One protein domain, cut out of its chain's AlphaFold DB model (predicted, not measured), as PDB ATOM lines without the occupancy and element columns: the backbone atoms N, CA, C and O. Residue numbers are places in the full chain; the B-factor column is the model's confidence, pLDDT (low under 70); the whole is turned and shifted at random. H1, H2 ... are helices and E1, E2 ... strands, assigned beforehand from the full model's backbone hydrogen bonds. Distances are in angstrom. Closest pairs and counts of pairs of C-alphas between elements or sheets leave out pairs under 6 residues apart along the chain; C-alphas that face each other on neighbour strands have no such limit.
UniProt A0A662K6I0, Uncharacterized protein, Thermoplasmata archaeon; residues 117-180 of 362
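This is residues 117 to 180 of the 362 residues of an uncharacterized protein of Thermoplasmata archaeon (UniProt A0A662K6I0). A hairpin of two antiparallel strands, E1 and E2, makes an arm on a cluster of four helices, its tip, residues 149 to 154, sticking out. In the cluster H1 and H2 pack on H3, and H4 packs on H2. The printed part has 64 residues, ordered H1, H2, E1, E2, H3, H4, of mixed class. It is compact, with a radius of gyration of the C-alphas of 11.8 A, and spans 36 by 23 by 21 A.

E1 is residues 146 to 150, 12.3 A, and E2 153 to 157, 13.0 A. H3 is 159 to 169, 15.3 A. H1, 118 to 127, begins at C-alpha (6.564, -7.766, 15.839) and H2 is 129 to 137, each 14.4 A. H4, 171 to 176, 10.9 A, ends at C-alpha (17.662, -7.190, 30.304).

In the hairpin E1 and E2, N 148 and O 155 are 2.9 A apart, within hydrogen-bond range. H1 touches H3, closest C-alphas Leu 125 and Ala 166, 5.3 A, at a shallow tilt of 15 degrees, the same way. H2 touches H3, closest C-alphas Gly 129 and Ala 166, 4.1 A. H2 touches H4, closest C-alphas Met 130 and Ala 173, 5.2 A. Every O i to N i+4 pair is within hydrogen-bond range in H1 and H3, 3 of 5 in H2 and 0 of 2 in H4, with 3 of 3 O i to N i+3 pairs there.

The farthest C-alphas, Gly 152 and Gln 175, are 36.7 A apart. The printed part has no cut and no long link. Residues 140 to 142 have pLDDT under 70.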
ATOM      1  N   ASP A 117       5.454 -12.547  16.160       86.00
ATOM      2  CA  ASP A 117       5.859 -11.472  15.262       86.00
ATOM      3  C   ASP A 117       5.997 -10.140  16.007       86.00
ATOM      4  O   ASP A 117       5.712 -10.022  17.206       86.00
ATOM      5  N   PHE A 118       6.451  -9.113  15.287       88.25
ATOM      6  CA  PHE A 118       6.564  -7.766  15.839       88.25
ATOM      7  C   PHE A 118       5.251  -7.264  16.462       88.25
ATOM      8  O   PHE A 118       5.278  -6.642  17.521       88.25
ATOM      9  N   SER A 119       4.100  -7.530  15.836       86.44
ATOM     10  CA  SER A 119       2.797  -7.042  16.298       86.44
ATOM     11  C   SER A 119       2.388  -7.687  17.628       86.44
ATOM     12  O   SER A 119       1.866  -6.995  18.507       86.44
ATOM     13  N   VAL A 120       2.663  -8.981  17.817       87.94
ATOM     14  CA  VAL A 120       2.458  -9.690  19.089       87.94
ATOM     15  C   VAL A 120       3.328  -9.095  20.191       87.94
ATOM     16  O   VAL A 120       2.805  -8.707  21.239       87.94
ATOM     17  N   PHE A 121       4.632  -8.943  19.950       90.25
ATOM     18  CA  PHE A 121       5.526  -8.369  20.954       90.25
ATOM     19  C   PHE A 121       5.213  -6.905  21.252       90.25
ATOM     20  O   PHE A 121       5.221  -6.518  22.417       90.25
ATOM     21  N   TYR A 122       4.853  -6.106  20.246       90.25
ATOM     22  CA  TYR A 122       4.410  -4.730  20.454       90.25
ATOM     23  C   TYR A 122       3.248  -4.671  21.455       90.25
ATOM     24  O   TYR A 122       3.303  -3.903  22.417       90.25
ATOM     25  N   ARG A 123       2.201  -5.492  21.261       87.25
ATOM     26  CA  ARG A 123       1.021  -5.499  22.147       87.25
ATOM     27  C   ARG A 123       1.391  -5.858  23.578       87.25
ATOM     28  O   ARG A 123       0.906  -5.219  24.510       87.25
ATOM     29  N   VAL A 124       2.248  -6.861  23.731       90.31
ATOM     30  CA  VAL A 124       2.694  -7.341  25.038       90.31
ATOM     31  C   VAL A 124       3.537  -6.284  25.752       90.31
ATOM     32  O   VAL A 124       3.218  -5.907  26.877       90.31
ATOM     33  N   LEU A 125       4.555  -5.737  25.083       92.81
ATOM     34  CA  LEU A 125       5.475  -4.753  25.667       92.81
ATOM     35  C   LEU A 125       4.796  -3.423  25.981       92.81
ATOM     36  O   LEU A 125       5.144  -2.763  26.956       92.81
ATOM     37  N   ARG A 126       3.783  -3.050  25.195       89.25
ATOM     38  CA  ARG A 126       2.905  -1.912  25.478       89.25
ATOM     39  C   ARG A 126       2.150  -2.062  26.802       89.25
ATOM     40  O   ARG A 126       1.840  -1.060  27.440       89.25
ATOM     41  N   ARG A 127       1.815  -3.286  27.217       89.12
ATOM     42  CA  ARG A 127       1.169  -3.545  28.513       89.12
ATOM     43  C   ARG A 127       2.202  -3.642  29.625       89.12
ATOM     44  O   ARG A 127       2.065  -2.944  30.628       89.12
ATOM     45  N   ASP A 128       3.244  -4.438  29.411       91.50
ATOM     46  CA  ASP A 128       4.308  -4.672  30.381       91.50
ATOM     47  C   ASP A 128       5.682  -4.743  29.695       91.50
ATOM     48  O   ASP A 128       6.057  -5.738  29.070       91.50
ATOM     49  N   GLY A 129       6.461  -3.669  29.856       93.44
ATOM     50  CA  GLY A 129       7.806  -3.560  29.293       93.44
ATOM     51  C   GLY A 129       8.813  -4.567  29.864       93.44
ATOM     52  O   GLY A 129       9.831  -4.822  29.224       93.44
ATOM     53  N   MET A 130       8.553  -5.195  31.022       94.56
ATOM     54  CA  MET A 130       9.457  -6.211  31.598       94.56
ATOM     55  C   MET A 130       9.517  -7.488  30.761       94.56
ATOM     56  O   MET A 130      10.502  -8.228  30.815       94.56
ATOM     57  N   LEU A 131       8.504  -7.730  29.930       92.88
ATOM     58  CA  LEU A 131       8.444  -8.898  29.055       92.88
ATOM     59  C   LEU A 131       9.426  -8.823  27.890       92.88
ATOM     60  O   LEU A 131       9.556  -9.791  27.144       92.88
ATOM     61  N   VAL A 132      10.201  -7.741  27.781       93.50
ATOM     62  CA  VAL A 132      11.367  -7.695  26.894       93.50
ATOM     63  C   VAL A 132      12.338  -8.837  27.189       93.50
ATOM     64  O   VAL A 132      12.981  -9.342  26.276       93.50
ATOM     65  N   LYS A 133      12.382  -9.336  28.434       92.12
ATOM     66  CA  LYS A 133      13.142 -10.541  28.779       92.12
ATOM     67  C   LYS A 133      12.748 -11.737  27.902       92.12
ATOM     68  O   LYS A 133      13.625 -12.449  27.430       92.12
ATOM     69  N   LYS A 134      11.450 -11.924  27.633       88.06
ATOM     70  CA  LYS A 134      10.956 -12.996  26.754       88.06
ATOM     71  C   LYS A 134      11.380 -12.779  25.308       88.06
ATOM     72  O   LYS A 134      11.806 -13.724  24.663       88.06
ATOM     73  N   LEU A 135      11.339 -11.535  24.831       88.44
ATOM     74  CA  LEU A 135      11.847 -11.171  23.505       88.44
ATOM     75  C   LEU A 135      13.344 -11.495  23.348       88.44
ATOM     76  O   LEU A 135      13.779 -11.901  22.277       88.44
ATOM     77  N   ILE A 136      14.136 -11.302  24.404       87.06
ATOM     78  CA  ILE A 136      15.575 -11.595  24.405       87.06
ATOM     79  C   ILE A 136      15.843 -13.105  24.440       87.06
ATOM     80  O   ILE A 136      16.798 -13.555  23.815       87.06
ATOM     81  N   GLU A 137      15.008 -13.870  25.149       84.00
ATOM     82  CA  GLU A 137      15.054 -15.340  25.176       84.00
ATOM     83  C   GLU A 137      14.696 -15.965  23.813       84.00
ATOM     84  O   GLU A 137      15.099 -17.095  23.542       84.00
ATOM     85  N   CYS A 138      13.968 -15.250  22.949       79.25
ATOM     86  CA  CYS A 138      13.677 -15.687  21.587       79.25
ATOM     87  C   CYS A 138      14.891 -15.509  20.660       79.25
ATOM     88  O   CYS A 138      15.526 -14.451  20.634       79.25
ATOM     89  N   GLU A 139      15.175 -16.528  19.846       71.75
ATOM     90  CA  GLU A 139      16.159 -16.431  18.763       71.75
ATOM     91  C   GLU A 139      15.690 -15.404  17.719       71.75
ATOM     92  O   GLU A 139      14.515 -15.391  17.350       71.75
ATOM     93  N   ASP A 140      16.581 -14.546  17.218       65.56
ATOM     94  CA  ASP A 140      16.201 -13.424  16.338       65.56
ATOM     95  C   ASP A 140      15.468 -13.856  15.062       65.56
ATOM     96  O   ASP A 140      14.591 -13.138  14.583       65.56
ATOM     97  N   GLU A 141      15.772 -15.045  14.538       64.19
ATOM     98  CA  GLU A 141      15.111 -15.610  13.355       64.19
ATOM     99  C   GLU A 141      13.639 -15.978  13.604       64.19
ATOM    100  O   GLU A 141      12.858 -16.098  12.658       64.19
ATOM    101  N   THR A 142      13.231 -16.122  14.871       67.12
ATOM    102  CA  THR A 142      11.845 -16.448  15.238       67.12
ATOM    103  C   THR A 142      10.924 -15.237  15.175       67.12
ATOM    104  O   THR A 142       9.756 -15.383  14.816       67.12
ATOM    105  N   ILE A 143      11.436 -14.035  15.471       74.31
ATOM    106  CA  ILE A 143      10.635 -12.811  15.458       74.31
ATOM    107  C   ILE A 143      10.515 -12.345  14.014       74.31
ATOM    108  O   ILE A 143      11.405 -11.697  13.455       74.31
ATOM    109  N   LYS A 144       9.371 -12.638  13.399       73.44
ATOM    110  CA  LYS A 144       9.081 -12.141  12.054       73.44
ATOM    111  C   LYS A 144       9.056 -10.612  12.074       73.44
ATOM    112  O   LYS A 144       8.153 -10.001  12.654       73.44
ATOM    113  N   LYS A 145      10.059 -10.000  11.431       80.62
ATOM    114  CA  LYS A 145      10.125  -8.549  11.222       80.62
ATOM    115  C   LYS A 145       8.867  -8.082  10.497       80.62
ATOM    116  O   LYS A 145       8.403  -8.734   9.559       80.62
ATOM    117  N   LYS A 146       8.338  -6.928  10.897       82.50
ATOM    118  CA  LYS A 146       7.226  -6.294  10.189       82.50
ATOM    119  C   LYS A 146       7.792  -5.319   9.164       82.50
ATOM    120  O   LYS A 146       8.601  -4.460   9.499       82.50
ATOM    121  N   ILE A 147       7.364  -5.472   7.917       83.38
ATOM    122  CA  ILE A 147       7.742  -4.599   6.805       83.38
ATOM    123  C   ILE A 147       6.513  -3.784   6.419       83.38
ATOM    124  O   ILE A 147       5.431  -4.347   6.240       83.38
ATOM    125  N   VAL A 148       6.679  -2.468   6.310       83.38
ATOM    126  CA  VAL A 148       5.599  -1.530   5.986       83.38
ATOM    127  C   VAL A 148       6.077  -0.581   4.898       83.38
ATOM    128  O   VAL A 148       7.202  -0.089   4.946       83.38
ATOM    129  N   MET A 149       5.224  -0.313   3.912       82.56
ATOM    130  CA  MET A 149       5.471   0.737   2.929       82.56
ATOM    131  C   MET A 149       4.854   2.031   3.443       82.56
ATOM    132  O   MET A 149       3.638   2.139   3.525       82.56
ATOM    133  N   TYR A 150       5.682   3.015   3.776       81.88
ATOM    134  CA  TYR A 150       5.222   4.310   4.255       81.88
ATOM    135  C   TYR A 150       5.911   5.434   3.502       81.88
ATOM    136  O   TYR A 150       7.134   5.497   3.430       81.88
ATOM    137  N   ASP A 151       5.104   6.322   2.928       82.00
ATOM    138  CA  ASP A 151       5.586   7.487   2.183       82.00
ATOM    139  C   ASP A 151       6.589   7.140   1.066       82.00
ATOM    140  O   ASP A 151       7.620   7.781   0.880       82.00
ATOM    141  N   GLY A 152       6.310   6.047   0.346       83.12
ATOM    142  CA  GLY A 152       7.178   5.538  -0.720       83.12
ATOM    143  C   GLY A 152       8.472   4.877  -0.231       83.12
ATOM    144  O   GLY A 152       9.281   4.464  -1.058       83.12
ATOM    145  N   LYS A 153       8.669   4.743   1.086       85.31
ATOM    146  CA  LYS A 153       9.833   4.097   1.700       85.31
ATOM    147  C   LYS A 153       9.441   2.787   2.368       85.31
ATOM    148  O   LYS A 153       8.385   2.677   2.988       85.31
ATOM    149  N   THR A 154      10.316   1.796   2.268       85.75
ATOM    150  CA  THR A 154      10.197   0.562   3.043       85.75
ATOM    151  C   THR A 154      10.728   0.805   4.451       85.75
ATOM    152  O   THR A 154      11.885   1.185   4.620       85.75
ATOM    153  N   VAL A 155       9.879   0.590   5.451       85.19
ATOM    154  CA  VAL A 155      10.208   0.685   6.875       85.19
ATOM    155  C   VAL A 155      10.226  -0.724   7.458       85.19
ATOM    156  O   VAL A 155       9.312  -1.516   7.214       85.19
ATOM    157  N   PHE A 156      11.274  -1.030   8.216       85.50
ATOM    158  CA  PHE A 156      11.460  -2.316   8.875       85.50
ATOM    159  C   PHE A 156      11.296  -2.133  10.376       85.50
ATOM    160  O   PHE A 156      11.841  -1.196  10.942       85.50
ATOM    161  N   PHE A 157      10.561  -3.046  10.993       85.62
ATOM    162  CA  PHE A 157      10.401  -3.130  12.433       85.62
ATOM    163  C   PHE A 157      10.883  -4.489  12.914       85.62
ATOM    164  O   PHE A 157      10.442  -5.535  12.418       85.62
ATOM    165  N   GLY A 158      11.788  -4.470  13.880       87.81
ATOM    166  CA  GLY A 158      12.389  -5.643  14.479       87.81
ATOM    167  C   GLY A 158      12.612  -5.457  15.974       87.81
ATOM    168  O   GLY A 158      11.806  -4.860  16.686       87.81
ATOM    169  N   LYS A 159      13.698  -6.054  16.461       88.44
ATOM    170  CA  LYS A 159      13.990  -6.149  17.891       88.44
ATOM    171  C   LYS A 159      14.373  -4.804  18.507       88.44
ATOM    172  O   LYS A 159      13.964  -4.518  19.627       88.44
ATOM    173  N   GLU A 160      15.100  -3.972  17.764       88.50
ATOM    174  CA  GLU A 160      15.564  -2.658  18.224       88.50
ATOM    175  C   GLU A 160      14.394  -1.719  18.544       88.50
ATOM    176  O   GLU A 160      14.364  -1.091  19.603       88.50
ATOM    177  N   GLU A 161      13.364  -1.681  17.696       90.69
ATOM    178  CA  GLU A 161      12.180  -0.861  17.952       90.69
ATOM    179  C   GLU A 161      11.357  -1.409  19.124       90.69
ATOM    180  O   GLU A 161      10.840  -0.636  19.932       90.69
ATOM    181  N   LEU A 162      11.276  -2.737  19.278       93.25
ATOM    182  CA  LEU A 162      10.630  -3.362  20.438       93.25
ATOM    183  C   LEU A 162      11.358  -3.039  21.749       93.25
ATOM    184  O   LEU A 162      10.701  -2.832  22.769       93.25
ATOM    185  N   TYR A 163      12.689  -2.935  21.734       95.12
ATOM    186  CA  TYR A 163      13.456  -2.465  22.887       95.12
ATOM    187  C   TYR A 163      13.078  -1.037  23.274       95.12
ATOM    188  O   TYR A 163      12.807  -0.792  24.450       95.12
ATOM    189  N   LEU A 164      12.981  -0.123  22.301       94.06
ATOM    190  CA  LEU A 164      12.530   1.253  22.542       94.06
ATOM    191  C   LEU A 164      11.124   1.287  23.153       94.06
ATOM    192  O   LEU A 164      10.894   1.992  24.134       94.06
ATOM    193  N   ILE A 165      10.200   0.479  22.626       93.81
ATOM    194  CA  ILE A 165       8.834   0.353  23.156       93.81
ATOM    195  C   ILE A 165       8.846  -0.147  24.607       93.81
ATOM    196  O   ILE A 165       8.142   0.413  25.450       93.81
ATOM    197  N   ALA A 166       9.659  -1.163  24.909       95.75
ATOM    198  CA  ALA A 166       9.769  -1.733  26.246       95.75
ATOM    199  C   ALA A 166      10.291  -0.718  27.271       95.75
ATOM    200  O   ALA A 166       9.672  -0.547  28.324       95.75
ATOM    201  N   VAL A 167      11.393  -0.019  26.963       96.31
ATOM    202  CA  VAL A 167      11.989   0.963  27.887       96.31
ATOM    203  C   VAL A 167      11.138   2.220  28.026       96.31
ATOM    204  O   VAL A 167      11.030   2.762  29.126       96.31
ATOM    205  N   ALA A 168      10.474   2.655  26.950       94.12
ATOM    206  CA  ALA A 168       9.531   3.765  27.010       94.12
ATOM    207  C   ALA A 168       8.365   3.420  27.948       94.12
ATOM    208  O   ALA A 168       7.953   4.244  28.768       94.12
ATOM    209  N   GLN A 169       7.860   2.184  27.891       93.06
ATOM    210  CA  GLN A 169       6.807   1.741  28.797       93.06
ATOM    211  C   GLN A 169       7.308   1.636  30.247       93.06
ATOM    212  O   GLN A 169       6.695   2.207  31.160       93.06
ATOM    213  N   ASN A 170       8.441   0.960  30.460       95.00
ATOM    214  CA  ASN A 170       9.064   0.771  31.766       95.00
ATOM    215  C   ASN A 170      10.595   0.885  31.676       95.00
ATOM    216  O   ASN A 170      11.263  -0.024  31.191       95.00
ATOM    217  N   GLY A 171      11.158   1.966  32.227       96.25
ATOM    218  CA  GLY A 171      12.594   2.259  32.139       96.25
ATOM    219  C   GLY A 171      13.505   1.174  32.726       96.25
ATOM    220  O   GLY A 171      14.612   0.973  32.237       96.25
ATOM    221  N   LEU A 172      13.029   0.393  33.705       98.06
ATOM    222  CA  LEU A 172      13.806  -0.713  34.283       98.06
ATOM    223  C   LEU A 172      13.974  -1.902  33.322       98.06
ATOM    224  O   LEU A 172      14.719  -2.829  33.632       98.06
ATOM    225  N   ALA A 173      13.311  -1.894  32.159       97.62
ATOM    226  CA  ALA A 173      13.443  -2.932  31.136       97.62
ATOM    227  C   ALA A 173      14.860  -2.992  30.564       97.62
ATOM    228  O   ALA A 173      15.297  -4.050  30.109       97.62
ATOM    229  N   LEU A 174      15.598  -1.880  30.669       97.75
ATOM    230  CA  LEU A 174      16.991  -1.777  30.257       97.75
ATOM    231  C   LEU A 174      17.880  -2.853  30.901       97.75
ATOM    232  O   LEU A 174      18.822  -3.304  30.261       97.75
ATOM    233  N   GLN A 175      17.548  -3.331  32.109       97.38
ATOM    234  CA  GLN A 175      18.317  -4.361  32.822       97.38
ATOM    235  C   GLN A 175      18.506  -5.666  32.035       97.38
ATOM    236  O   GLN A 175      19.458  -6.403  32.278       97.38
ATOM    237  N   PHE A 176      17.592  -5.974  31.111       96.56
ATOM    238  CA  PHE A 176      17.662  -7.190  30.304       96.56
ATOM    239  C   PHE A 176      18.423  -6.976  28.990       96.56
ATOM    240  O   PHE A 176      18.898  -7.942  28.394       96.56
ATOM    241  N   ILE A 177      18.552  -5.730  28.529       95.31
ATOM    242  CA  ILE A 177      19.080  -5.409  27.202       95.31
ATOM    243  C   ILE A 177      20.599  -5.235  27.285       95.31
ATOM    244  O   ILE A 177      21.104  -4.361  27.993       95.31
ATOM    245  N   LYS A 178      21.323  -6.082  26.544       92.69
ATOM    246  CA  LYS A 178      22.791  -6.060  26.484       92.69
ATOM    247  C   LYS A 178      23.316  -4.986  25.540       92.69
ATOM    248  O   LYS A 178      24.166  -4.207  25.951       92.69
ATOM    249  N   ASP A 179      22.791  -4.927  24.320       91.75
ATOM    250  CA  ASP A 179      23.230  -3.965  23.309       91.75
ATOM    251  C   ASP A 179      22.489  -2.643  23.508       91.75
ATOM    252  O   ASP A 179      21.359  -2.448  23.055       91.75
ATOM    253  N   GLN A 180      23.108  -1.754  24.281       95.31
ATOM    254  CA  GLN A 180      22.506  -0.498  24.705       95.31
ATOM    255  C   GLN A 180      22.957   0.651  23.804       95.31
ATOM    256  O   GLN A 180      24.137   0.994  23.749       95.31
TER     257      GLN A 180